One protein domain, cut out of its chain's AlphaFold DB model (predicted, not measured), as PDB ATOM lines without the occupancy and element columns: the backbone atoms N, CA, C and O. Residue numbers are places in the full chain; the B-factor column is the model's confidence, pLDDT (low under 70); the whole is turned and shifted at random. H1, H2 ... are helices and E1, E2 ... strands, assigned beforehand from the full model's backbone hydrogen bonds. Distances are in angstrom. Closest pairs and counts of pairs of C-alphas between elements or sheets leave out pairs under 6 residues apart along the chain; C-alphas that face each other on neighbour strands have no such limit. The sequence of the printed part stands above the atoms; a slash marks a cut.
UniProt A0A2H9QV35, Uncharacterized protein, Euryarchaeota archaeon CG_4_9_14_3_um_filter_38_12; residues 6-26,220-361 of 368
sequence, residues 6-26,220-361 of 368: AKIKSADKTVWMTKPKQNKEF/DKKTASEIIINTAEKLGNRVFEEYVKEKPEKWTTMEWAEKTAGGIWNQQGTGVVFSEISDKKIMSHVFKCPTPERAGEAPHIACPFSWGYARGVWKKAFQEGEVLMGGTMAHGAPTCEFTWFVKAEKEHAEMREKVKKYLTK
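AT A GLANCE: This is residues 6 to 26 and 220 to 361 of the 368 residues of an uncharacterized protein of Euryarchaeota archaeon CG_4_9_14_3_um_filter_38_12 (UniProt A0A2H9QV35). A strongly twisted sheet of six strands has H2 and H3 over one face, H2 toward the E1 end and H3 toward the E5 end, while the long helix H1 packs across H3 on the side away from the sheet. H4 covers edge strand E5 on the opposite face. The printed part has 163 residues with four named helices and six named strands, in the order E1 E2 H1 H2 E3 E4 H3 E5 E6 H4; the sheet's order is E1 E2 E3 E4 E6 E5, all antiparallel, and the class is mixed, helices and strands. The whole is compact and rounded, with a radius of gyration of the C-alphas of 15.0 A and spans of 44 by 40 by 34 A.

HOW THE PARTS SIT: E1, residues 6 to 9, and E2, residues 14 to 18, form a hairpin, with N 8 and O 15 2.9 A apart. E3, residues 272 to 275, is on the other side of E2, with N 274 and O 16 at 2.8 A. E3 and E4, residues 281 to 286, form a hairpin, with N 273 and O 285 at 2.9 A. E6, residues 336 to 341, is the neighbour of E4, with N 284 and O 338 at 2.8 A, and forms a hairpin with E5, residues 322 to 327, with N 341 and O 322 at 2.8 A. H2, residues 253 to 268, is on the sheet at a height of 8.9 A, over E3 and only just over E2, with 3 of its C-alphas. H3, residues 299 to 315, is on the same face at 9.3 A, over E6 and E5. E4, H3 and E5 form a split strand-helix-strand unit, two strands running the same way with E6 between them, whose crossover is right-handed. H1, residues 221 to 243, is not on the sheet; it touches H3 at a steep tilt of 41 degrees, the same way, closest at the C-alphas of Glu 233 and Gly 312, 4.0 A. H4, residues 346 to 359, is on the opposite face over E5, at a height of 7.6 A. Every O i to N i+4 pair is within hydrogen-bond range in H1, against 9 of 12 in H2, 12 of 13 in H3 and 9 of 10 in H4.

IN THESE COORDINATES: E1 begins at C-alpha 6 (46.637, 46.218, 47.442). H1 is 32.4 A long, H2 20.5 A, H3 24.0 A and H4 20.6 A; H4 ends at C-alpha 359 (46.728, 36.533, 17.422). H2 has a kink of 43 degrees near residue 261.

THE WHOLE: Residues 27 to 219 are not printed, and C-alphas 26 and 220 are 32.4 A apart across the cut. The link from E4 to H3 is long. Residues 292 to 297, 330 to 332 and 360 to 361 have pLDDT under 70.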
ATOM      1  N   ALA A   6      45.504  45.797  46.629       86.50
ATOM      2  CA  ALA A   6      46.637  46.218  47.442       86.50
ATOM      3  C   ALA A   6      47.381  47.350  46.721       86.50
ATOM      4  O   ALA A   6      47.833  47.175  45.591       86.50
ATOM      5  N   LYS A   7      47.518  48.510  47.371       89.00
ATOM      6  CA  LYS A   7      48.315  49.626  46.846       89.00
ATOM      7  C   LYS A   7      49.789  49.391  47.161       89.00
ATOM      8  O   LYS A   7      50.143  49.252  48.329       89.00
ATOM      9  N   ILE A   8      50.633  49.418  46.137       85.38
ATOM     10  CA  ILE A   8      52.087  49.324  46.260       85.38
ATOM     11  C   ILE A   8      52.673  50.639  45.744       85.38
ATOM     12  O   ILE A   8      52.338  51.096  44.649       85.38
ATOM     13  N   LYS A   9      53.514  51.277  46.558       84.81
ATOM     14  CA  LYS A   9      54.202  52.524  46.210       84.81
ATOM     15  C   LYS A   9      55.697  52.249  46.062       84.81
ATOM     16  O   LYS A   9      56.295  51.705  46.985       84.81
ATOM     17  N   SER A  10      56.282  52.658  44.944       77.94
ATOM     18  CA  SER A  10      57.719  52.904  44.805       77.94
ATOM     19  C   SER A  10      57.974  54.414  44.723       77.94
ATOM     20  O   SER A  10      57.024  55.200  44.685       77.94
ATOM     21  N   ALA A  11      59.246  54.826  44.723       73.25
ATOM     22  CA  ALA A  11      59.635  56.236  44.639       73.25
ATOM     23  C   ALA A  11      59.066  56.939  43.389       73.25
ATOM     24  O   ALA A  11      58.699  58.110  43.460       73.25
ATOM     25  N   ASP A  12      58.894  56.195  42.292       78.50
ATOM     26  CA  ASP A  12      58.580  56.762  40.976       78.50
ATOM     27  C   ASP A  12      57.216  56.295  40.443       78.50
ATOM     28  O   ASP A  12      56.713  56.837  39.458       78.50
ATOM     29  N   LYS A  13      56.603  55.269  41.058       81.25
ATOM     30  CA  LYS A  13      55.369  54.648  40.558       81.25
ATOM     31  C   LYS A  13      54.436  54.204  41.682       81.25
ATOM     32  O   LYS A  13      54.838  53.729  42.739       81.25
ATOM     33  N   THR A  14      53.140  54.316  41.415       85.69
ATOM     34  CA  THR A  14      52.089  53.665  42.205       85.69
ATOM     35  C   THR A  14      51.451  52.586  41.346       85.69
ATOM     36  O   THR A  14      51.058  52.859  40.213       85.69
ATOM     37  N   VAL A  15      51.331  51.380  41.897       88.56
ATOM     38  CA  VAL A  15      50.601  50.276  41.268       88.56
ATOM     39  C   VAL A  15      49.565  49.709  42.230       88.56
ATOM     40  O   VAL A  15      49.686  49.827  43.454       88.56
ATOM     41  N   TRP A  16      48.535  49.084  41.670       88.50
ATOM     42  CA  TRP A  16      47.468  48.443  42.428       88.50
ATOM     43  C   TRP A  16      47.331  46.987  42.011       88.50
ATOM     44  O   TRP A  16      47.125  46.691  40.842       88.50
ATOM     45  N   MET A  17      47.435  46.072  42.968       89.94
ATOM     46  CA  MET A  17      47.474  44.637  42.705       89.94
ATOM     47  C   MET A  17      46.240  43.934  43.258       89.94
ATOM     48  O   MET A  17      45.797  44.240  44.365       89.94
ATOM     49  N   THR A  18      45.698  42.971  42.519       88.00
ATOM     50  CA  THR A  18      44.621  42.097  42.996       88.00
ATOM     51  C   THR A  18      45.095  41.196  44.149       88.00
ATOM     52  O   THR A  18      46.288  40.977  44.354       88.00
ATOM     53  N   LYS A  19      44.155  40.678  44.942       85.12
ATOM     54  CA  LYS A  19      44.395  39.709  46.026       85.12
ATOM     55  C   LYS A  19      43.704  38.391  45.653       85.12
ATOM     56  O   LYS A  19      42.608  38.121  46.155       85.12
ATOM     57  N   PRO A  20      44.282  37.610  44.723       82.00
ATOM     58  CA  PRO A  20      43.597  36.479  44.118       82.00
ATOM     59  C   PRO A  20      43.219  35.417  45.153       82.00
ATOM     60  O   PRO A  20      44.041  34.990  45.961       82.00
ATOM     61  N   LYS A  21      41.962  34.970  45.099       82.56
ATOM     62  CA  LYS A  21      41.444  33.833  45.860       82.56
ATOM     63  C   LYS A  21      40.437  33.096  44.985       82.56
ATOM     64  O   LYS A  21      39.276  33.488  44.904       82.56
ATOM     65  N   GLN A  22      40.904  32.029  44.340       81.19
ATOM     66  CA  GLN A  22      40.098  31.254  43.404       81.19
ATOM     67  C   GLN A  22      38.819  30.732  44.074       81.19
ATOM     68  O   GLN A  22      38.866  30.046  45.098       81.19
ATOM     69  N   ASN A  23      37.679  31.051  43.471       84.69
ATOM     70  CA  ASN A  23      36.369  30.538  43.830       84.69
ATOM     71  C   ASN A  23      35.975  29.454  42.816       84.69
ATOM     72  O   ASN A  23      35.766  29.747  41.640       84.69
ATOM     73  N   LYS A  24      35.862  28.204  43.282       80.62
ATOM     74  CA  LYS A  24      35.572  27.044  42.425       80.62
ATOM     75  C   LYS A  24      34.224  27.150  41.706       80.62
ATOM     76  O   LYS A  24      34.142  26.792  40.534       80.62
ATOM     77  N   GLU A  25      33.194  27.658  42.380       79.69
ATOM     78  CA  GLU A  25      31.859  27.837  41.788       79.69
ATOM     79  C   GLU A  25      31.898  28.887  40.675       79.69
ATOM     80  O   GLU A  25      31.363  28.676  39.588       79.69
ATOM     81  N   PHE A  26      32.618  29.985  40.915       80.94
ATOM     82  CA  PHE A  26      32.815  31.042  39.929       80.94
ATOM     83  C   PHE A  26      33.575  30.537  38.693       80.94
ATOM     84  O   PHE A  26      33.177  30.800  37.560       80.94
ATOM     85  N   ASP A 220      39.085  28.274   8.602       87.19
ATOM     86  CA  ASP A 220      40.384  28.927   8.519       87.19
ATOM     87  C   ASP A 220      40.755  29.610   9.847       87.19
ATOM     88  O   ASP A 220      39.917  29.932  10.695       87.19
ATOM     89  N   LYS A 221      42.055  29.840  10.032       84.31
ATOM     90  CA  LYS A 221      42.616  30.323  11.295       84.31
ATOM     91  C   LYS A 221      42.109  31.708  11.699       84.31
ATOM     92  O   LYS A 221      41.987  31.979  12.899       84.31
ATOM     93  N   LYS A 222      41.834  32.576  10.722       85.75
ATOM     94  CA  LYS A 222      41.311  33.918  10.970       85.75
ATOM     95  C   LYS A 222      39.888  33.815  11.505       85.75
ATOM     96  O   LYS A 222      39.634  34.299  12.607       85.75
ATOM     97  N   THR A 223      39.022  33.087  10.805       87.56
ATOM     98  CA  THR A 223      37.640  32.825  11.236       87.56
ATOM     99  C   THR A 223      37.593  32.152  12.613       87.56
ATOM    100  O   THR A 223      36.858  32.592  13.495       87.56
ATOM    101  N   ALA A 224      38.436  31.141  12.855       88.75
ATOM    102  CA  ALA A 224      38.534  30.478  14.158       88.75
ATOM    103  C   ALA A 224      38.888  31.456  15.292       88.75
ATOM    104  O   ALA A 224      38.289  31.425  16.368       88.75
ATOM    105  N   SER A 225      39.848  32.350  15.047       87.12
ATOM    106  CA  SER A 225      40.280  33.335  16.041       87.12
ATOM    107  C   SER A 225      39.192  34.376  16.314       87.12
ATOM    108  O   SER A 225      38.967  34.728  17.471       87.12
ATOM    109  N   GLU A 226      38.483  34.834  15.280       88.75
ATOM    110  CA  GLU A 226      37.351  35.759  15.413       88.75
ATOM    111  C   GLU A 226      36.208  35.145  16.232       88.75
ATOM    112  O   GLU A 226      35.698  35.795  17.149       88.75
ATOM    113  N   ILE A 227      35.877  33.872  15.993       89.56
ATOM    114  CA  ILE A 227      34.904  33.113  16.795       89.56
ATOM    115  C   ILE A 227      35.293  33.114  18.280       89.56
ATOM    116  O   ILE A 227      34.458  33.401  19.144       89.56
ATOM    117  N   ILE A 228      36.562  32.832  18.590       90.94
ATOM    118  CA  ILE A 228      37.057  32.781  19.975       90.94
ATOM    119  C   ILE A 228      37.009  34.166  20.627       90.94
ATOM    120  O   ILE A 228      36.540  34.288  21.760       90.94
ATOM    121  N   ILE A 229      37.443  35.213  19.919       91.81
ATOM    122  CA  ILE A 229      37.426  36.596  20.419       91.81
ATOM    123  C   ILE A 229      35.993  37.041  20.715       91.81
ATOM    124  O   ILE A 229      35.724  37.544  21.805       91.81
ATOM    125  N   ASN A 230      35.066  36.827  19.779       90.81
ATOM    126  CA  ASN A 230      33.668  37.232  19.925       90.81
ATOM    127  C   ASN A 230      32.982  36.481  21.069       90.81
ATOM    128  O   ASN A 230      32.259  37.080  21.869       90.81
ATOM    129  N   THR A 231      33.248  35.179  21.185       90.88
ATOM    130  CA  THR A 231      32.761  34.350  22.292       90.88
ATOM    131  C   THR A 231      33.251  34.884  23.636       90.88
ATOM    132  O   THR A 231      32.459  35.085  24.560       90.88
ATOM    133  N   ALA A 232      34.549  35.165  23.739       92.31
ATOM    134  CA  ALA A 232      35.145  35.675  24.960       92.31
ATOM    135  C   ALA A 232      34.659  37.099  25.293       92.31
ATOM    136  O   ALA A 232      34.430  37.397  26.462       92.31
ATOM    137  N   GLU A 233      34.408  37.957  24.297       94.06
ATOM    138  CA  GLU A 233      33.818  39.292  24.497       94.06
ATOM    139  C   GLU A 233      32.390  39.192  25.058       94.06
ATOM    140  O   GLU A 233      32.073  39.845  26.057       94.06
ATOM    141  N   LYS A 234      31.540  38.316  24.497       91.69
ATOM    142  CA  LYS A 234      30.205  38.018  25.053       91.69
ATOM    143  C   LYS A 234      30.297  37.507  26.499       91.69
ATOM    144  O   LYS A 234      29.525  37.942  27.355       91.69
ATOM    145  N   LEU A 235      31.258  36.629  26.788       91.75
ATOM    146  CA  LEU A 235      31.481  36.093  28.131       91.75
ATOM    147  C   LEU A 235      31.921  37.182  29.117       91.75
ATOM    148  O   LEU A 235      31.361  37.275  30.206       91.75
ATOM    149  N   GLY A 236      32.896  38.015  28.745       93.12
ATOM    150  CA  GLY A 236      33.387  39.114  29.576       93.12
ATOM    151  C   GLY A 236      32.279  40.105  29.925       93.12
ATOM    152  O   GLY A 236      32.132  40.480  31.089       93.12
ATOM    153  N   ASN A 237      31.434  40.443  28.944       93.19
ATOM    154  CA  ASN A 237      30.241  41.262  29.157       93.19
ATOM    155  C   ASN A 237      29.303  40.641  30.204       93.19
ATOM    156  O   ASN A 237      28.896  41.319  31.147       93.19
ATOM    157  N   ARG A 238      28.986  39.347  30.061       89.75
ATOM    158  CA  ARG A 238      28.084  38.634  30.977       89.75
ATOM    159  C   ARG A 238      28.651  38.533  32.391       89.75
ATOM    160  O   ARG A 238      27.948  38.812  33.359       89.75
ATOM    161  N   VAL A 239      29.927  38.176  32.523       90.31
ATOM    162  CA  VAL A 239      30.588  38.088  33.832       90.31
ATOM    163  C   VAL A 239      30.604  39.454  34.519       90.31
ATOM    164  O   VAL A 239      30.315  39.545  35.711       90.31
ATOM    165  N   PHE A 240      30.869  40.532  33.777       92.94
ATOM    166  CA  PHE A 240      30.772  41.880  34.327       92.94
ATOM    167  C   PHE A 240      29.351  42.197  34.805       92.94
ATOM    168  O   PHE A 240      29.164  42.713  35.905       92.94
ATOM    169  N   GLU A 241      28.335  41.882  34.000       89.94
ATOM    170  CA  GLU A 241      26.940  42.140  34.353       89.94
ATOM    171  C   GLU A 241      26.506  41.448  35.641       89.94
ATOM    172  O   GLU A 241      25.850  42.092  36.465       89.94
ATOM    173  N   GLU A 242      26.869  40.177  35.800       87.88
ATOM    174  CA  GLU A 242      26.433  39.338  36.915       87.88
ATOM    175  C   GLU A 242      27.229  39.607  38.206       87.88
ATOM    176  O   GLU A 242      26.658  39.563  39.297       87.88
ATOM    177  N   TYR A 243      28.528  39.922  38.109       87.19
ATOM    178  CA  TYR A 243      29.425  39.893  39.276       87.19
ATOM    179  C   TYR A 243      29.999  41.241  39.703       87.19
ATOM    180  O   TYR A 243      30.531  41.365  40.810       87.19
ATOM    181  N   VAL A 244      29.825  42.283  38.893       88.44
ATOM    182  CA  VAL A 244      30.076  43.661  39.318       88.44
ATOM    183  C   VAL A 244      28.763  44.241  39.838       88.44
ATOM    184  O   VAL A 244      27.954  44.754  39.074       88.44
ATOM    185  N   LYS A 245      28.514  44.108  41.147       80.44
ATOM    186  CA  LYS A 245      27.203  44.418  41.756       80.44
ATOM    187  C   LYS A 245      26.864  45.908  41.768       80.44
ATOM    188  O   LYS A 245      25.739  46.293  41.473       80.44
ATOM    189  N   GLU A 246      27.833  46.743  42.113       81.50
ATOM    190  CA  GLU A 246      27.648  48.189  42.215       81.50
ATOM    191  C   GLU A 246      28.123  48.850  40.922       81.50
ATOM    192  O   GLU A 246      29.315  48.829  40.622       81.50
ATOM    193  N   LYS A 247      27.207  49.432  40.148       84.19
ATOM    194  CA  LYS A 247      27.528  50.081  38.871       84.19
ATOM    195  C   LYS A 247      27.199  51.569  38.995       84.19
ATOM    196  O   LYS A 247      26.013  51.887  39.077       84.19
ATOM    197  N   PRO A 248      28.197  52.467  39.074       84.56
ATOM    198  CA  PRO A 248      27.924  53.896  39.054       84.56
ATOM    199  C   PRO A 248      27.331  54.296  37.699       84.56
ATOM    200  O   PRO A 248      27.566  53.630  36.688       84.56
ATOM    201  N   GLU A 249      26.591  55.406  37.667       82.50
ATOM    202  CA  GLU A 249      26.075  55.977  36.412       82.50
ATOM    203  C   GLU A 249      27.211  56.360  35.456       82.50
ATOM    204  O   GLU A 249      27.082  56.236  34.238       82.50
ATOM    205  N   LYS A 250      28.350  56.785  36.016       88.88
ATOM    206  CA  LYS A 250      29.571  57.098  35.282       88.88
ATOM    207  C   LYS A 250      30.762  56.421  35.946       88.88
ATOM    208  O   LYS A 250      30.997  56.611  37.133       88.88
ATOM    209  N   TRP A 251      31.517  55.660  35.163       93.44
ATOM    210  CA  TRP A 251      32.718  54.979  35.630       93.44
ATOM    211  C   TRP A 251      33.938  55.897  35.598       93.44
ATOM    212  O   TRP A 251      34.206  56.543  34.584       93.44
ATOM    213  N   THR A 252      34.731  55.876  36.667       94.69
ATOM    214  CA  THR A 252      36.164  56.187  36.596       94.69
ATOM    215  C   THR A 252      36.979  54.908  36.384       94.69
ATOM    216  O   THR A 252      36.539  53.796  36.696       94.69
ATOM    217  N   THR A 253      38.197  55.044  35.858       94.94
ATOM    218  CA  THR A 253      39.103  53.902  35.643       94.94
ATOM    219  C   THR A 253      39.528  53.242  36.959       94.94
ATOM    220  O   THR A 253      39.666  52.019  37.010       94.94
ATOM    221  N   MET A 254      39.663  54.019  38.041       92.75
ATOM    222  CA  MET A 254      39.979  53.501  39.376       92.75
ATOM    223  C   MET A 254      38.816  52.701  39.975       92.75
ATOM    224  O   MET A 254      39.026  51.586  40.449       92.75
ATOM    225  N   GLU A 255      37.585  53.219  39.910       93.00
ATOM    226  CA  GLU A 255      36.403  52.482  40.382       93.00
ATOM    227  C   GLU A 255      36.219  51.180  39.604       93.00
ATOM    228  O   GLU A 255      35.924  50.136  40.191       93.00
ATOM    229  N   TRP A 256      36.434  51.215  38.285       95.19
ATOM    230  CA  TRP A 256      36.405  50.009  37.466       95.19
ATOM    231  C   TRP A 256      37.449  48.988  37.929       95.19
ATOM    232  O   TRP A 256      37.112  47.816  38.125       95.19
ATOM    233  N   ALA A 257      38.693  49.417  38.167       93.56
ATOM    234  CA  ALA A 257      39.765  48.536  38.625       93.56
ATOM    235  C   ALA A 257      39.433  47.899  39.984       93.56
ATOM    236  O   ALA A 257      39.583  46.690  40.156       93.56
ATOM    237  N   GLU A 258      38.926  48.679  40.941       91.25
ATOM    238  CA  GLU A 258      38.557  48.183  42.271       91.25
ATOM    239  C   GLU A 258      37.402  47.182  42.224       91.25
ATOM    240  O   GLU A 258      37.474  46.106  42.833       91.25
ATOM    241  N   LYS A 259      36.336  47.513  41.488       91.94
ATOM    242  CA  LYS A 259      35.143  46.669  41.434       91.94
ATOM    243  C   LYS A 259      35.378  45.392  40.633       91.94
ATOM    244  O   LYS A 259      34.931  44.328  41.061       91.94
ATOM    245  N   THR A 260      36.125  45.449  39.529       92.56
ATOM    246  CA  THR A 260      36.477  44.239  38.766       92.56
ATOM    247  C   THR A 260      37.515  43.382  39.482       92.56
ATOM    248  O   THR A 260      37.424  42.156  39.414       92.56
ATOM    249  N   ALA A 261      38.441  43.976  40.247       88.94
ATOM    250  CA  ALA A 261      39.355  43.222  41.103       88.94
ATOM    251  C   ALA A 261      38.594  42.319  42.076       88.94
ATOM    252  O   ALA A 261      38.854  41.122  42.123       88.94
ATOM    253  N   GLY A 262      37.626  42.864  42.816       83.38
ATOM    254  CA  GLY A 262      36.839  42.089  43.781       83.38
ATOM    255  C   GLY A 262      35.806  41.160  43.137       83.38
ATOM    256  O   GLY A 262      35.650  40.017  43.565       83.38
ATOM    257  N   GLY A 263      35.100  41.650  42.118       87.00
ATOM    258  CA  GLY A 263      33.991  40.938  41.484       87.00
ATOM    259  C   GLY A 263      34.422  39.833  40.523       87.00
ATOM    260  O   GLY A 263      33.709  38.847  40.391       87.00
ATOM    261  N   ILE A 264      35.579  39.976  39.870       91.12
ATOM    262  CA  ILE A 264      35.986  39.112  38.756       91.12
ATOM    263  C   ILE A 264      37.379  38.537  39.007       91.12
ATOM    264  O   ILE A 264      37.513  37.353  39.310       91.12
ATOM    265  N   TRP A 265      38.420  39.371  38.932       89.81
ATOM    266  CA  TRP A 265      39.807  38.902  38.857       89.81
ATOM    267  C   TRP A 265      40.219  38.100  40.095       89.81
ATOM    268  O   TRP A 265      40.779  37.010  39.973       89.81
ATOM    269  N   ASN A 266      39.862  38.577  41.294       87.75
ATOM    270  CA  ASN A 266      40.139  37.852  42.532       87.75
ATOM    271  C   ASN A 266      39.442  36.491  42.556       87.75
ATOM    272  O   ASN A 266      40.076  35.511  42.943       87.75
ATOM    273  N   GLN A 267      38.178  36.428  42.123       85.06
ATOM    274  CA  GLN A 267      37.373  35.203  42.145       85.06
ATOM    275  C   GLN A 267      37.865  34.164  41.133       85.06
ATOM    276  O   GLN A 267      37.794  32.969  41.407       85.06
ATOM    277  N   GLN A 268      38.436  34.595  40.007       84.06
ATOM    278  CA  GLN A 268      39.119  33.695  39.064       84.06
ATOM    279  C   GLN A 268      40.433  33.136  39.621       84.06
ATOM    280  O   GLN A 268      40.954  32.146  39.112       84.06
ATOM    281  N   GLY A 269      40.992  33.770  40.655       83.62
ATOM    282  CA  GLY A 269      42.378  33.545  41.054       83.62
ATOM    283  C   GLY A 269      43.377  34.200  40.093       83.62
ATOM    284  O   GLY A 269      44.532  33.783  40.040       83.62
ATOM    285  N   THR A 270      42.948  35.215  39.338       83.62
ATOM    286  CA  THR A 270      43.783  35.929  38.372       83.62
ATOM    287  C   THR A 270      44.501  37.099  39.040       83.62
ATOM    288  O   THR A 270      43.887  38.071  39.492       83.62
ATOM    289  N   GLY A 271      45.830  37.012  39.097       84.69
ATOM    290  CA  GLY A 271      46.687  38.130  39.485       84.69
ATOM    291  C   GLY A 271      46.667  39.211  38.405       84.69
ATOM    292  O   GLY A 271      47.019  38.927  37.261       84.69
ATOM    293  N   VAL A 272      46.265  40.430  38.759       89.88
ATOM    294  CA  VAL A 272      46.299  41.604  37.883       89.88
ATOM    295  C   VAL A 272      46.974  42.744  38.631       89.88
ATOM    296  O   VAL A 272      46.624  43.043  39.774       89.88
ATOM    297  N   VAL A 273      47.943  43.376  37.982       91.25
ATOM    298  CA  VAL A 273      48.547  44.626  38.442       91.25
ATOM    299  C   VAL A 273      48.079  45.731  37.522       91.25
ATOM    300  O   VAL A 273      48.310  45.657  36.321       91.25
ATOM    301  N   PHE A 274      47.452  46.749  38.093       93.50
ATOM    302  CA  PHE A 274      47.051  47.965  37.413       93.50
ATOM    303  C   PHE A 274      48.067  49.081  37.649       93.50
ATOM    304  O   PHE A 274      48.508  49.321  38.778       93.50
ATOM    305  N   SER A 275      48.404  49.785  36.577       92.12
ATOM    306  CA  SER A 275      49.334  50.909  36.545       92.12
ATOM    307  C   SER A 275      48.806  52.001  35.610       92.12
ATOM    308  O   SER A 275      47.828  51.801  34.889       92.12
ATOM    309  N   GLU A 276      49.414  53.190  35.670       91.62
ATOM    310  CA  GLU A 276      49.050  54.338  34.816       91.62
ATOM    311  C   GLU A 276      47.546  54.679  34.812       91.62
ATOM    312  O   GLU A 276      46.985  55.059  33.785       91.62
ATOM    313  N   ILE A 277      46.880  54.538  35.964       91.88
ATOM    314  CA  ILE A 277      45.452  54.849  36.095       91.88
ATOM    315  C   ILE A 277      45.244  56.358  35.934       91.88
ATOM    316  O   ILE A 277      45.740  57.157  36.729       91.88
ATOM    317  N   SER A 278      44.486  56.729  34.908       93.38
ATOM    318  CA  SER A 278      44.090  58.098  34.575       93.38
ATOM    319  C   SER A 278      42.647  58.120  34.072       93.38
ATOM    320  O   SER A 278      42.078  57.071  33.772       93.38
ATOM    321  N   ASP A 279      42.068  59.303  33.877       92.12
ATOM    322  CA  ASP A 279      40.711  59.436  33.322       92.12
ATOM    323  C   ASP A 279      40.592  58.963  31.861       92.12
ATOM    324  O   ASP A 279      39.488  58.786  31.353       92.12
ATOM    325  N   LYS A 280      41.723  58.766  31.168       93.56
ATOM    326  CA  LYS A 280      41.766  58.371  29.752       93.56
ATOM    327  C   LYS A 280      42.094  56.900  29.551       93.56
ATOM    328  O   LYS A 280      41.568  56.277  28.628       93.56
ATOM    329  N   LYS A 281      42.994  56.361  30.373       95.31
ATOM    330  CA  LYS A 281      43.489  54.994  30.237       95.31
ATOM    331  C   LYS A 281      43.910  54.377  31.565       95.31
ATOM    332  O   LYS A 281      44.178  55.085  32.535       95.31
ATOM    333  N   ILE A 282      44.025  53.060  31.550       95.81
ATOM    334  CA  ILE A 282      44.677  52.230  32.562       95.81
ATOM    335  C   ILE A 282      45.561  51.217  31.833       95.81
ATOM    336  O   ILE A 282      45.258  50.827  30.706       95.81
ATOM    337  N   MET A 283      46.670  50.817  32.444       95.31
ATOM    338  CA  MET A 283      47.493  49.701  31.983       95.31
ATOM    339  C   MET A 283      47.380  48.548  32.968       95.31
ATOM    340  O   MET A 283      47.189  48.760  34.168       95.31
ATOM    341  N   SER A 284      47.473  47.318  32.469       94.12
ATOM    342  CA  SER A 284      47.477  46.146  33.332       94.12
ATOM    343  C   SER A 284      48.419  45.048  32.875       94.12
ATOM    344  O   SER A 284      48.478  44.743  31.686       94.12
ATOM    345  N   HIS A 285      49.009  44.366  33.851       91.69
ATOM    346  CA  HIS A 285      49.731  43.112  33.672       91.69
ATOM    347  C   HIS A 285      48.930  41.977  34.305       91.69
ATOM    348  O   HIS A 285      48.599  42.028  35.492       91.69
ATOM    349  N   VAL A 286      48.606  40.961  33.508       88.50
ATOM    350  CA  VAL A 286      47.819  39.795  33.911       88.50
ATOM    351  C   VAL A 286      48.741  38.580  34.016       88.50
ATOM    352  O   VAL A 286      49.355  38.167  33.033       88.50
ATOM    353  N   PHE A 287      48.824  38.015  35.222       82.06
ATOM    354  CA  PHE A 287      49.775  36.959  35.599       82.06
ATOM    355  C   PHE A 287      49.205  35.544  35.458       82.06
ATOM    356  O   PHE A 287      49.956  34.574  35.422       82.06
ATOM    357  N   LYS A 288      47.876  35.408  35.374       78.69
ATOM    358  CA  LYS A 288      47.199  34.145  35.053       78.69
ATOM    359  C   LYS A 288      46.218  34.394  33.917       78.69
ATOM    360  O   LYS A 288      45.400  35.303  33.989       78.69
ATOM    361  N   CYS A 289      46.307  33.587  32.869       74.81
ATOM    362  CA  CYS A 289      45.377  33.635  31.750       74.81
ATOM    363  C   CYS A 289      43.932  33.434  32.263       74.81
ATOM    364  O   CYS A 289      43.703  32.460  32.980       74.81
ATOM    365  N   PRO A 290      42.960  34.313  31.939       74.19
ATOM    366  CA  PRO A 290      41.555  34.112  32.312       74.19
ATOM    367  C   PRO A 290      40.888  32.976  31.519       74.19
ATOM    368  O   PRO A 290      39.759  32.595  31.825       74.19
ATOM    369  N   THR A 291      41.569  32.448  30.498       73.25
ATOM    370  CA  THR A 291      41.146  31.258  29.759       73.25
ATOM    371  C   THR A 291      41.093  30.042  30.695       73.25
ATOM    372  O   THR A 291      42.012  29.862  31.497       73.25
ATOM    373  N   PRO A 292      40.059  29.189  30.593       68.75
ATOM    374  CA  PRO A 292      39.971  27.923  31.328       68.75
ATOM    375  C   PRO A 292      41.237  27.059  31.182       68.75
ATOM    376  O   PRO A 292      41.874  27.075  30.126       68.75
ATOM    377  N   GLU A 293      41.624  26.323  32.233       63.09
ATOM    378  CA  GLU A 293      43.027  25.927  32.469       63.09
ATOM    379  C   GLU A 293      43.649  25.132  31.308       63.09
ATOM    380  O   GLU A 293      44.701  25.528  30.809       63.09
ATOM    381  N   ARG A 294      42.983  24.083  30.800       58.91
ATOM    382  CA  ARG A 294      43.507  23.279  29.670       58.91
ATOM    383  C   ARG A 294      43.477  24.013  28.324       58.91
ATOM    384  O   ARG A 294      44.352  23.806  27.492       58.91
ATOM    385  N   ALA A 295      42.512  24.907  28.102       57.34
ATOM    386  CA  ALA A 295      42.496  25.762  26.909       57.34
ATOM    387  C   ALA A 295      43.601  26.841  26.960       57.34
ATOM    388  O   ALA A 295      44.016  27.365  25.925       57.34
ATOM    389  N   GLY A 296      44.119  27.130  28.159       56.91
ATOM    390  CA  GLY A 296      45.277  27.987  28.394       56.91
ATOM    391  C   GLY A 296      46.608  27.423  27.878       56.91
ATOM    392  O   GLY A 296      47.520  28.206  27.620       56.91
ATOM    393  N   GLU A 297      46.721  26.104  27.677       65.38
ATOM    394  CA  GLU A 297      47.952  25.444  27.199       65.38
ATOM    395  C   GLU A 297      48.200  25.641  25.697       65.38
ATOM    396  O   GLU A 297      49.310  25.428  25.211       65.38
ATOM    397  N   ALA A 298      47.179  26.078  24.956       71.81
ATOM    398  CA  ALA A 298      47.249  26.345  23.530       71.81
ATOM    399  C   ALA A 298      47.340  27.864  23.267       71.81
ATOM    400  O   ALA A 298      46.316  28.548  23.271       71.81
ATOM    401  N   PRO A 299      48.530  28.419  22.949       74.56
ATOM    402  CA  PRO A 299      48.734  29.849  22.678       74.56
ATOM    403  C   PRO A 299      47.737  30.493  21.707       74.56
ATOM    404  O   PRO A 299      47.285  31.618  21.908       74.56
ATOM    405  N   HIS A 300      47.388  29.756  20.652       75.56
ATOM    406  CA  HIS A 300      46.479  30.185  19.590       75.56
ATOM    407  C   HIS A 300      45.003  30.216  20.022       75.56
ATOM    408  O   HIS A 300      44.177  30.735  19.286       75.56
ATOM    409  N   ILE A 301      44.674  29.683  21.202       79.19
ATOM    410  CA  ILE A 301      43.348  29.752  21.836       79.19
ATOM    411  C   ILE A 301      43.391  30.741  23.005       79.19
ATOM    412  O   ILE A 301      42.559  31.644  23.100       79.19
ATOM    413  N   ALA A 302      44.404  30.615  23.863       81.38
ATOM    414  CA  ALA A 302      44.532  31.361  25.107       81.38
ATOM    415  C   ALA A 302      44.603  32.884  24.910       81.38
ATOM    416  O   ALA A 302      43.979  33.632  25.665       81.38
ATOM    417  N   CYS A 303      45.343  33.357  23.904       85.19
ATOM    418  CA  CYS A 303      45.539  34.792  23.678       85.19
ATOM    419  C   CYS A 303      44.326  35.474  23.045       85.19
ATOM    420  O   CYS A 303      43.899  36.495  23.593       85.19
ATOM    421  N   PRO A 304      43.720  34.930  21.963       88.56
ATOM    422  CA  PRO A 304      42.476  35.483  21.439       88.56
ATOM    423  C   PRO A 304      41.366  35.499  22.491       88.56
ATOM    424  O   PRO A 304      40.670  36.505  22.628       88.56
ATOM    425  N   PHE A 305      41.257  34.431  23.289       89.75
ATOM    426  CA  PHE A 305      40.277  34.360  24.365       89.75
ATOM    427  C   PHE A 305      40.527  35.430  25.430       89.75
ATOM    428  O   PHE A 305      39.624  36.193  25.761       89.75
ATOM    429  N   SER A 306      41.760  35.547  25.934       89.38
ATOM    430  CA  SER A 306      42.101  36.542  26.961       89.38
ATOM    431  C   SER A 306      41.818  37.965  26.505       89.38
ATOM    432  O   SER A 306      41.278  38.763  27.269       89.38
ATOM    433  N   TRP A 307      42.165  38.278  25.256       92.62
ATOM    434  CA  TRP A 307      41.923  39.596  24.689       92.62
ATOM    435  C   TRP A 307      40.432  39.883  24.515       92.62
ATOM    436  O   TRP A 307      39.965  40.939  24.940       92.62
ATOM    437  N   GLY A 308      39.667  38.943  23.951       94.44
ATOM    438  CA  GLY A 308      38.215  39.082  23.827       94.44
ATOM    439  C   GLY A 308      37.538  39.234  25.191       94.44
ATOM    440  O   GLY A 308      36.740  40.151  25.381       94.44
ATOM    441  N   TYR A 309      37.925  38.416  26.172       94.00
ATOM    442  CA  TYR A 309      37.400  38.468  27.535       94.00
ATOM    443  C   TYR A 309      37.653  39.824  28.194       94.00
ATOM    444  O   TYR A 309      36.715  40.463  28.673       94.00
ATOM    445  N   ALA A 310      38.900  40.304  28.145       94.25
ATOM    446  CA  ALA A 310      39.276  41.639  28.595       94.25
ATOM    447  C   ALA A 310      38.405  42.719  27.929       94.25
ATOM    448  O   ALA A 310      37.771  43.521  28.617       94.25
ATOM    449  N   ARG A 311      38.283  42.691  26.597       95.62
ATOM    450  CA  ARG A 311      37.445  43.642  25.847       95.62
ATOM    451  C   ARG A 311      35.994  43.638  26.313       95.62
ATOM    452  O   ARG A 311      35.441  44.716  26.512       95.62
ATOM    453  N   GLY A 312      35.402  42.469  26.544       95.88
ATOM    454  CA  GLY A 312      34.040  42.354  27.072       95.88
ATOM    455  C   GLY A 312      33.891  42.994  28.453       95.88
ATOM    456  O   GLY A 312      33.031  43.844  28.665       95.88
ATOM    457  N   VAL A 313      34.781  42.655  29.391       95.38
ATOM    458  CA  VAL A 313      34.753  43.223  30.751       95.38
ATOM    459  C   VAL A 313      34.887  44.756  30.728       95.38
ATOM    460  O   VAL A 313      34.236  45.450  31.508       95.38
ATOM    461  N   TRP A 314      35.704  45.304  29.825       96.50
ATOM    462  CA  TRP A 314      35.912  46.749  29.699       96.50
ATOM    463  C   TRP A 314      34.747  47.477  29.039       96.50
ATOM    464  O   TRP A 314      34.223  48.445  29.592       96.50
ATOM    465  N   LYS A 315      34.316  47.001  27.867       95.19
ATOM    466  CA  LYS A 315      33.297  47.669  27.048       95.19
ATOM    467  C   LYS A 315      31.929  47.691  27.718       95.19
ATOM    468  O   LYS A 315      31.104  48.546  27.402       95.19
ATOM    469  N   LYS A 316      31.704  46.809  28.697       94.38
ATOM    470  CA  LYS A 316      30.513  46.861  29.544       94.38
ATOM    471  C   LYS A 316      30.467  48.092  30.457       94.38
ATOM    472  O   LYS A 316      29.369  48.566  30.749       94.38
ATOM    473  N   ALA A 317      31.619  48.620  30.873       94.25
ATOM    474  CA  ALA A 317      31.732  49.857  31.650       94.25
ATOM    475  C   ALA A 317      31.942  51.095  30.764       94.25
ATOM    476  O   ALA A 317      31.351  52.143  31.014       94.25
ATOM    477  N   PHE A 318      32.750  50.962  29.710       94.94
ATOM    478  CA  PHE A 318      33.124  52.042  28.798       94.94
ATOM    479  C   PHE A 318      32.751  51.668  27.361       94.94
ATOM    480  O   PHE A 318      33.549  51.076  26.639       94.94
ATOM    481  N   GLN A 319      31.529  52.002  26.935       92.56
ATOM    482  CA  GLN A 319      30.991  51.574  25.632       92.56
ATOM    483  C   GLN A 319      31.794  52.097  24.430       92.56
ATOM    484  O   GLN A 319      31.935  51.388  23.436       92.56
ATOM    485  N   GLU A 320      32.345  53.311  24.534       94.06
ATOM    486  CA  GLU A 320      33.250  53.893  23.529       94.06
ATOM    487  C   GLU A 320      34.702  53.411  23.683       94.06
ATOM    488  O   GLU A 320      35.559  53.805  22.898       94.06
ATOM    489  N   GLY A 321      35.003  52.610  24.704       94.75
ATOM    490  CA  GLY A 321      36.359  52.228  25.070       94.75
ATOM    491  C   GLY A 321      36.953  51.112  24.215       94.75
ATOM    492  O   GLY A 321      36.253  50.386  23.507       94.75
ATOM    493  N   GLU A 322      38.271  50.943  24.327       95.44
ATOM    494  CA  GLU A 322      39.010  49.878  23.648       95.44
ATOM    495  C   GLU A 322      40.057  49.224  24.544       95.44
ATOM    496  O   GLU A 322      40.591  49.867  25.443       95.44
ATOM    497  N   VAL A 323      40.388  47.961  24.262       95.56
ATOM    498  CA  VAL A 323      41.507  47.267  24.909       95.56
ATOM    499  C   VAL A 323      42.494  46.799  23.853       95.56
ATOM    500  O   VAL A 323      42.137  46.047  22.946       95.56
ATOM    501  N   LEU A 324      43.751  47.206  23.990       93.62
ATOM    502  CA  LEU A 324      44.854  46.749  23.149       93.62
ATOM    503  C   LEU A 324      45.736  45.785  23.941       93.62
ATOM    504  O   LEU A 324      45.989  46.014  25.122       93.62
ATOM    505  N   MET A 325      46.193  44.714  23.295       90.25
ATOM    506  CA  MET A 325      47.159  43.776  23.868       90.25
ATOM    507  C   MET A 325      48.569  44.188  23.434       90.25
ATOM    508  O   MET A 325      48.849  44.223  22.239       90.25
ATOM    509  N   GLY A 326      49.434  44.507  24.400       83.12
ATOM    510  CA  GLY A 326      50.830  44.898  24.160       83.12
ATOM    511  C   GLY A 326      51.811  43.723  24.196       83.12
ATOM    512  O   GLY A 326      52.806  43.724  23.482       83.12
ATOM    513  N   GLY A 327      51.496  42.682  24.970       80.94
ATOM    514  CA  GLY A 327      52.346  41.506  25.139       80.94
ATOM    515  C   GLY A 327      51.556  40.304  25.644       80.94
ATOM    516  O   GLY A 327      50.484  40.457  26.232       80.94
ATOM    517  N   THR A 328      52.064  39.095  25.399       79.50
ATOM    518  CA  THR A 328      51.416  37.852  25.835       79.50
ATOM    519  C   THR A 328      52.411  36.754  26.198       79.50
ATOM    520  O   THR A 328      53.445  36.574  25.545       79.50
ATOM    521  N   MET A 329      52.052  35.967  27.215       74.12
ATOM    522  CA  MET A 329      52.841  34.830  27.698       74.12
ATOM    523  C   MET A 329      53.064  33.753  26.637       74.12
ATOM    524  O   MET A 329      54.124  33.137  26.584       74.12
ATOM    525  N   ALA A 330      52.107  33.582  25.725       68.44
ATOM    526  CA  ALA A 330      52.211  32.676  24.579       68.44
ATOM    527  C   ALA A 330      53.431  32.903  23.678       68.44
ATOM    528  O   ALA A 330      53.813  32.008  22.925       68.44
ATOM    529  N   HIS A 331      53.991  34.110  23.709       68.19
ATOM    530  CA  HIS A 331      55.093  34.538  22.858       68.19
ATOM    531  C   HIS A 331      56.302  34.999  23.686       68.19
ATOM    532  O   HIS A 331      57.121  35.775  23.209       68.19
ATOM    533  N   GLY A 332      56.417  34.512  24.928       69.38
ATOM    534  CA  GLY A 332      57.597  34.712  25.770       69.38
ATOM    535  C   GLY A 332      57.573  35.957  26.657       69.38
ATOM    536  O   GLY A 332      58.532  36.170  27.395       69.38
ATOM    537  N   ALA A 333      56.501  36.759  26.644       77.56
ATOM    538  CA  ALA A 333      56.348  37.823  27.638       77.56
ATOM    539  C   ALA A 333      56.104  37.216  29.037       77.56
ATOM    540  O   ALA A 333      55.451  36.179  29.151       77.56
ATOM    541  N   PRO A 334      56.562  37.846  30.129       78.62
ATOM    542  CA  PRO A 334      56.343  37.319  31.479       78.62
ATOM    543  C   PRO A 334      54.872  37.398  31.922       78.62
ATOM    544  O   PRO A 334      54.457  36.671  32.821       78.62
ATOM    545  N   THR A 335      54.083  38.280  31.303       84.88
ATOM    546  CA  THR A 335      52.658  38.511  31.588       84.88
ATOM    547  C   THR A 335      51.909  38.885  30.314       84.88
ATOM    548  O   THR A 335      52.527  39.313  29.338       84.88
ATOM    549  N   CYS A 336      50.577  38.793  30.328       87.75
ATOM    550  CA  CYS A 336      49.767  39.452  29.304       87.75
ATOM    551  C   CYS A 336      49.601  40.934  29.649       87.75
ATOM    552  O   CYS A 336      49.151  41.265  30.747       87.75
ATOM    553  N   GLU A 337      49.945  41.813  28.715       91.88
ATOM    554  CA  GLU A 337      49.875  43.262  28.901       91.88
ATOM    555  C   GLU A 337      48.689  43.834  28.140       91.88
ATOM    556  O   GLU A 337      48.515  43.568  26.947       91.88
ATOM    557  N   PHE A 338      47.894  44.646  28.829       94.38
ATOM    558  CA  PHE A 338      46.744  45.321  28.248       94.38
ATOM    559  C   PHE A 338      46.786  46.815  28.533       94.38
ATOM    560  O   PHE A 338      47.032  47.234  29.667       94.38
ATOM    561  N   THR A 339      46.449  47.600  27.517       95.81
ATOM    562  CA  THR A 339      46.155  49.026  27.655       95.81
ATOM    563  C   THR A 339      44.679  49.237  27.378       95.81
ATOM    564  O   THR A 339      44.181  48.884  26.307       95.81
ATOM    565  N   TRP A 340      43.980  49.804  28.352       96.88
ATOM    566  CA  TRP A 340      42.537  49.984  28.337       96.88
ATOM    567  C   TRP A 340      42.240  51.471  28.199       96.88
ATOM    568  O   TRP A 340      42.606  52.261  29.067       96.88
ATOM    569  N   PHE A 341      41.596  51.856  27.106       97.00
ATOM    570  CA  PHE A 341      41.259  53.235  26.783       97.00
ATOM    571  C   PHE A 341      39.779  53.474  27.032       97.00
ATOM    572  O   PHE A 341      38.935  52.715  26.557       97.00
ATOM    573  N   VAL A 342      39.451  54.555  27.738       95.88
ATOM    574  CA  VAL A 342      38.063  54.964  28.013       95.88
ATOM    575  C   VAL A 342      37.328  55.337  26.723       95.88
ATOM    576  O   VAL A 342      36.121  55.132  26.622       95.88
ATOM    577  N   LYS A 343      38.065  55.830  25.721       94.69
ATOM    578  CA  LYS A 343      37.558  56.167  24.393       94.69
ATOM    579  C   LYS A 343      38.502  55.671  23.299       94.69
ATOM    580  O   LYS A 343      39.712  55.869  23.377       94.69
ATOM    581  N   ALA A 344      37.947  55.018  22.286       91.25
ATOM    582  CA  ALA A 344      38.665  54.550  21.116       91.25
ATOM    583  C   ALA A 344      38.946  55.710  20.148       91.25
ATOM    584  O   ALA A 344      38.029  56.416  19.731       91.25
ATOM    585  N   GLU A 345      40.207  55.875  19.762       91.56
ATOM    586  CA  GLU A 345      40.642  56.822  18.738       91.56
ATOM    587  C   GLU A 345      40.919  56.093  17.416       91.56
ATOM    588  O   GLU A 345      40.985  54.860  17.362       91.56
ATOM    589  N   LYS A 346      41.080  56.848  16.320       88.31
ATOM    590  CA  LYS A 346      41.288  56.275  14.979       88.31
ATOM    591  C   LYS A 346      42.521  55.364  14.929       88.31
ATOM    592  O   LYS A 346      42.449  54.269  14.382       88.31
ATOM    593  N   GLU A 347      43.614  55.773  15.567       87.38
ATOM    594  CA  GLU A 347      44.846  54.982  15.684       87.38
ATOM    595  C   GLU A 347      44.651  53.654  16.442       87.38
ATOM    596  O   GLU A 347      45.294  52.650  16.127       87.38
ATOM    597  N   HIS A 348      43.696  53.583  17.379       90.12
ATOM    598  CA  HIS A 348      43.375  52.338  18.085       90.12
ATOM    599  C   HIS A 348      42.727  51.305  17.155       90.12
ATOM    600  O   HIS A 348      42.856  50.104  17.390       90.12
ATOM    601  N   ALA A 349      42.041  51.736  16.091       85.81
ATOM    602  CA  ALA A 349      41.481  50.821  15.099       85.81
ATOM    603  C   ALA A 349      42.584  50.102  14.308       85.81
ATOM    604  O   ALA A 349      42.503  48.891  14.117       85.81
ATOM    605  N   GLU A 350      43.644  50.814  13.923       86.00
ATOM    606  CA  GLU A 350      44.797  50.219  13.240       86.00
ATOM    607  C   GLU A 350      45.549  49.249  14.158       86.00
ATOM    608  O   GLU A 350      45.890  48.136  13.757       86.00
ATOM    609  N   MET A 351      45.755  49.627  15.424       84.12
ATOM    610  CA  MET A 351      46.400  48.756  16.410       84.12
ATOM    611  C   MET A 351      45.576  47.504  16.724       84.12
ATOM    612  O   MET A 351      46.137  46.423  16.871       84.12
ATOM    613  N   ARG A 352      44.247  47.607  16.770       87.69
ATOM    614  CA  ARG A 352      43.349  46.453  16.930       87.69
ATOM    615  C   ARG A 352      43.520  45.437  15.804       87.69
ATOM    616  O   ARG A 352      43.565  44.240  16.079       87.69
ATOM    617  N   GLU A 353      43.613  45.888  14.556       85.88
ATOM    618  CA  GLU A 353      43.836  44.980  13.427       85.88
ATOM    619  C   GLU A 353      45.226  44.331  13.495       85.88
ATOM    620  O   GLU A 353      45.348  43.134  13.240       85.88
ATOM    621  N   LYS A 354      46.252  45.060  13.957       83.44
ATOM    622  CA  LYS A 354      47.568  44.467  14.261       83.44
ATOM    623  C   LYS A 354      47.475  43.391  15.346       83.44
ATOM    624  O   LYS A 354      48.027  42.309  15.168       83.44
ATOM    625  N   VAL A 355      46.736  43.642  16.431       84.25
ATOM    626  CA  VAL A 355      46.502  42.641  17.487       84.25
ATOM    627  C   VAL A 355      45.801  41.406  16.914       84.25
ATOM    628  O   VAL A 355      46.242  40.292  17.175       84.25
ATOM    629  N   LYS A 356      44.764  41.561  16.081       83.56
ATOM    630  CA  LYS A 356      44.092  40.416  15.438       83.56
ATOM    631  C   LYS A 356      45.045  39.587  14.576       83.56
ATOM    632  O   LYS A 356      45.103  38.375  14.759       83.56
ATOM    633  N   LYS A 357      45.814  40.229  13.691       80.12
ATOM    634  CA  LYS A 357      46.814  39.559  12.838       80.12
ATOM    635  C   LYS A 357      47.890  38.833  13.644       80.12
ATOM    636  O   LYS A 357      48.331  37.738  13.296       80.12
ATOM    637  N   TYR A 358      48.304  39.440  14.750       75.50
ATOM    638  CA  TYR A 358      49.253  38.839  15.673       75.50
ATOM    639  C   TYR A 358      48.680  37.579  16.333       75.50
ATOM    640  O   TYR A 358      49.318  36.525  16.359       75.50
ATOM    641  N   LEU A 359      47.434  37.652  16.802       77.50
ATOM    642  CA  LEU A 359      46.728  36.533  17.422       77.50
ATOM    643  C   LEU A 359      46.467  35.379  16.438       77.50
ATOM    644  O   LEU A 359      46.475  34.214  16.841       77.50
ATOM    645  N   THR A 360      46.329  35.671  15.142       69.31
ATOM    646  CA  THR A 360      46.243  34.667  14.070       69.31
ATOM    647  C   THR A 360      47.620  34.179  13.591       69.31
ATOM    648  O   THR A 360      47.685  33.332  12.700       69.31
ATOM    649  N   LYS A 361      48.738  34.613  14.200       65.88
ATOM    650  CA  LYS A 361      50.133  34.424  13.730       65.88
ATOM    651  C   LYS A 361      50.326  34.688  12.228       65.88
ATOM    652  O   LYS A 361      51.119  33.997  11.591       65.88
TER     653      LYS A 361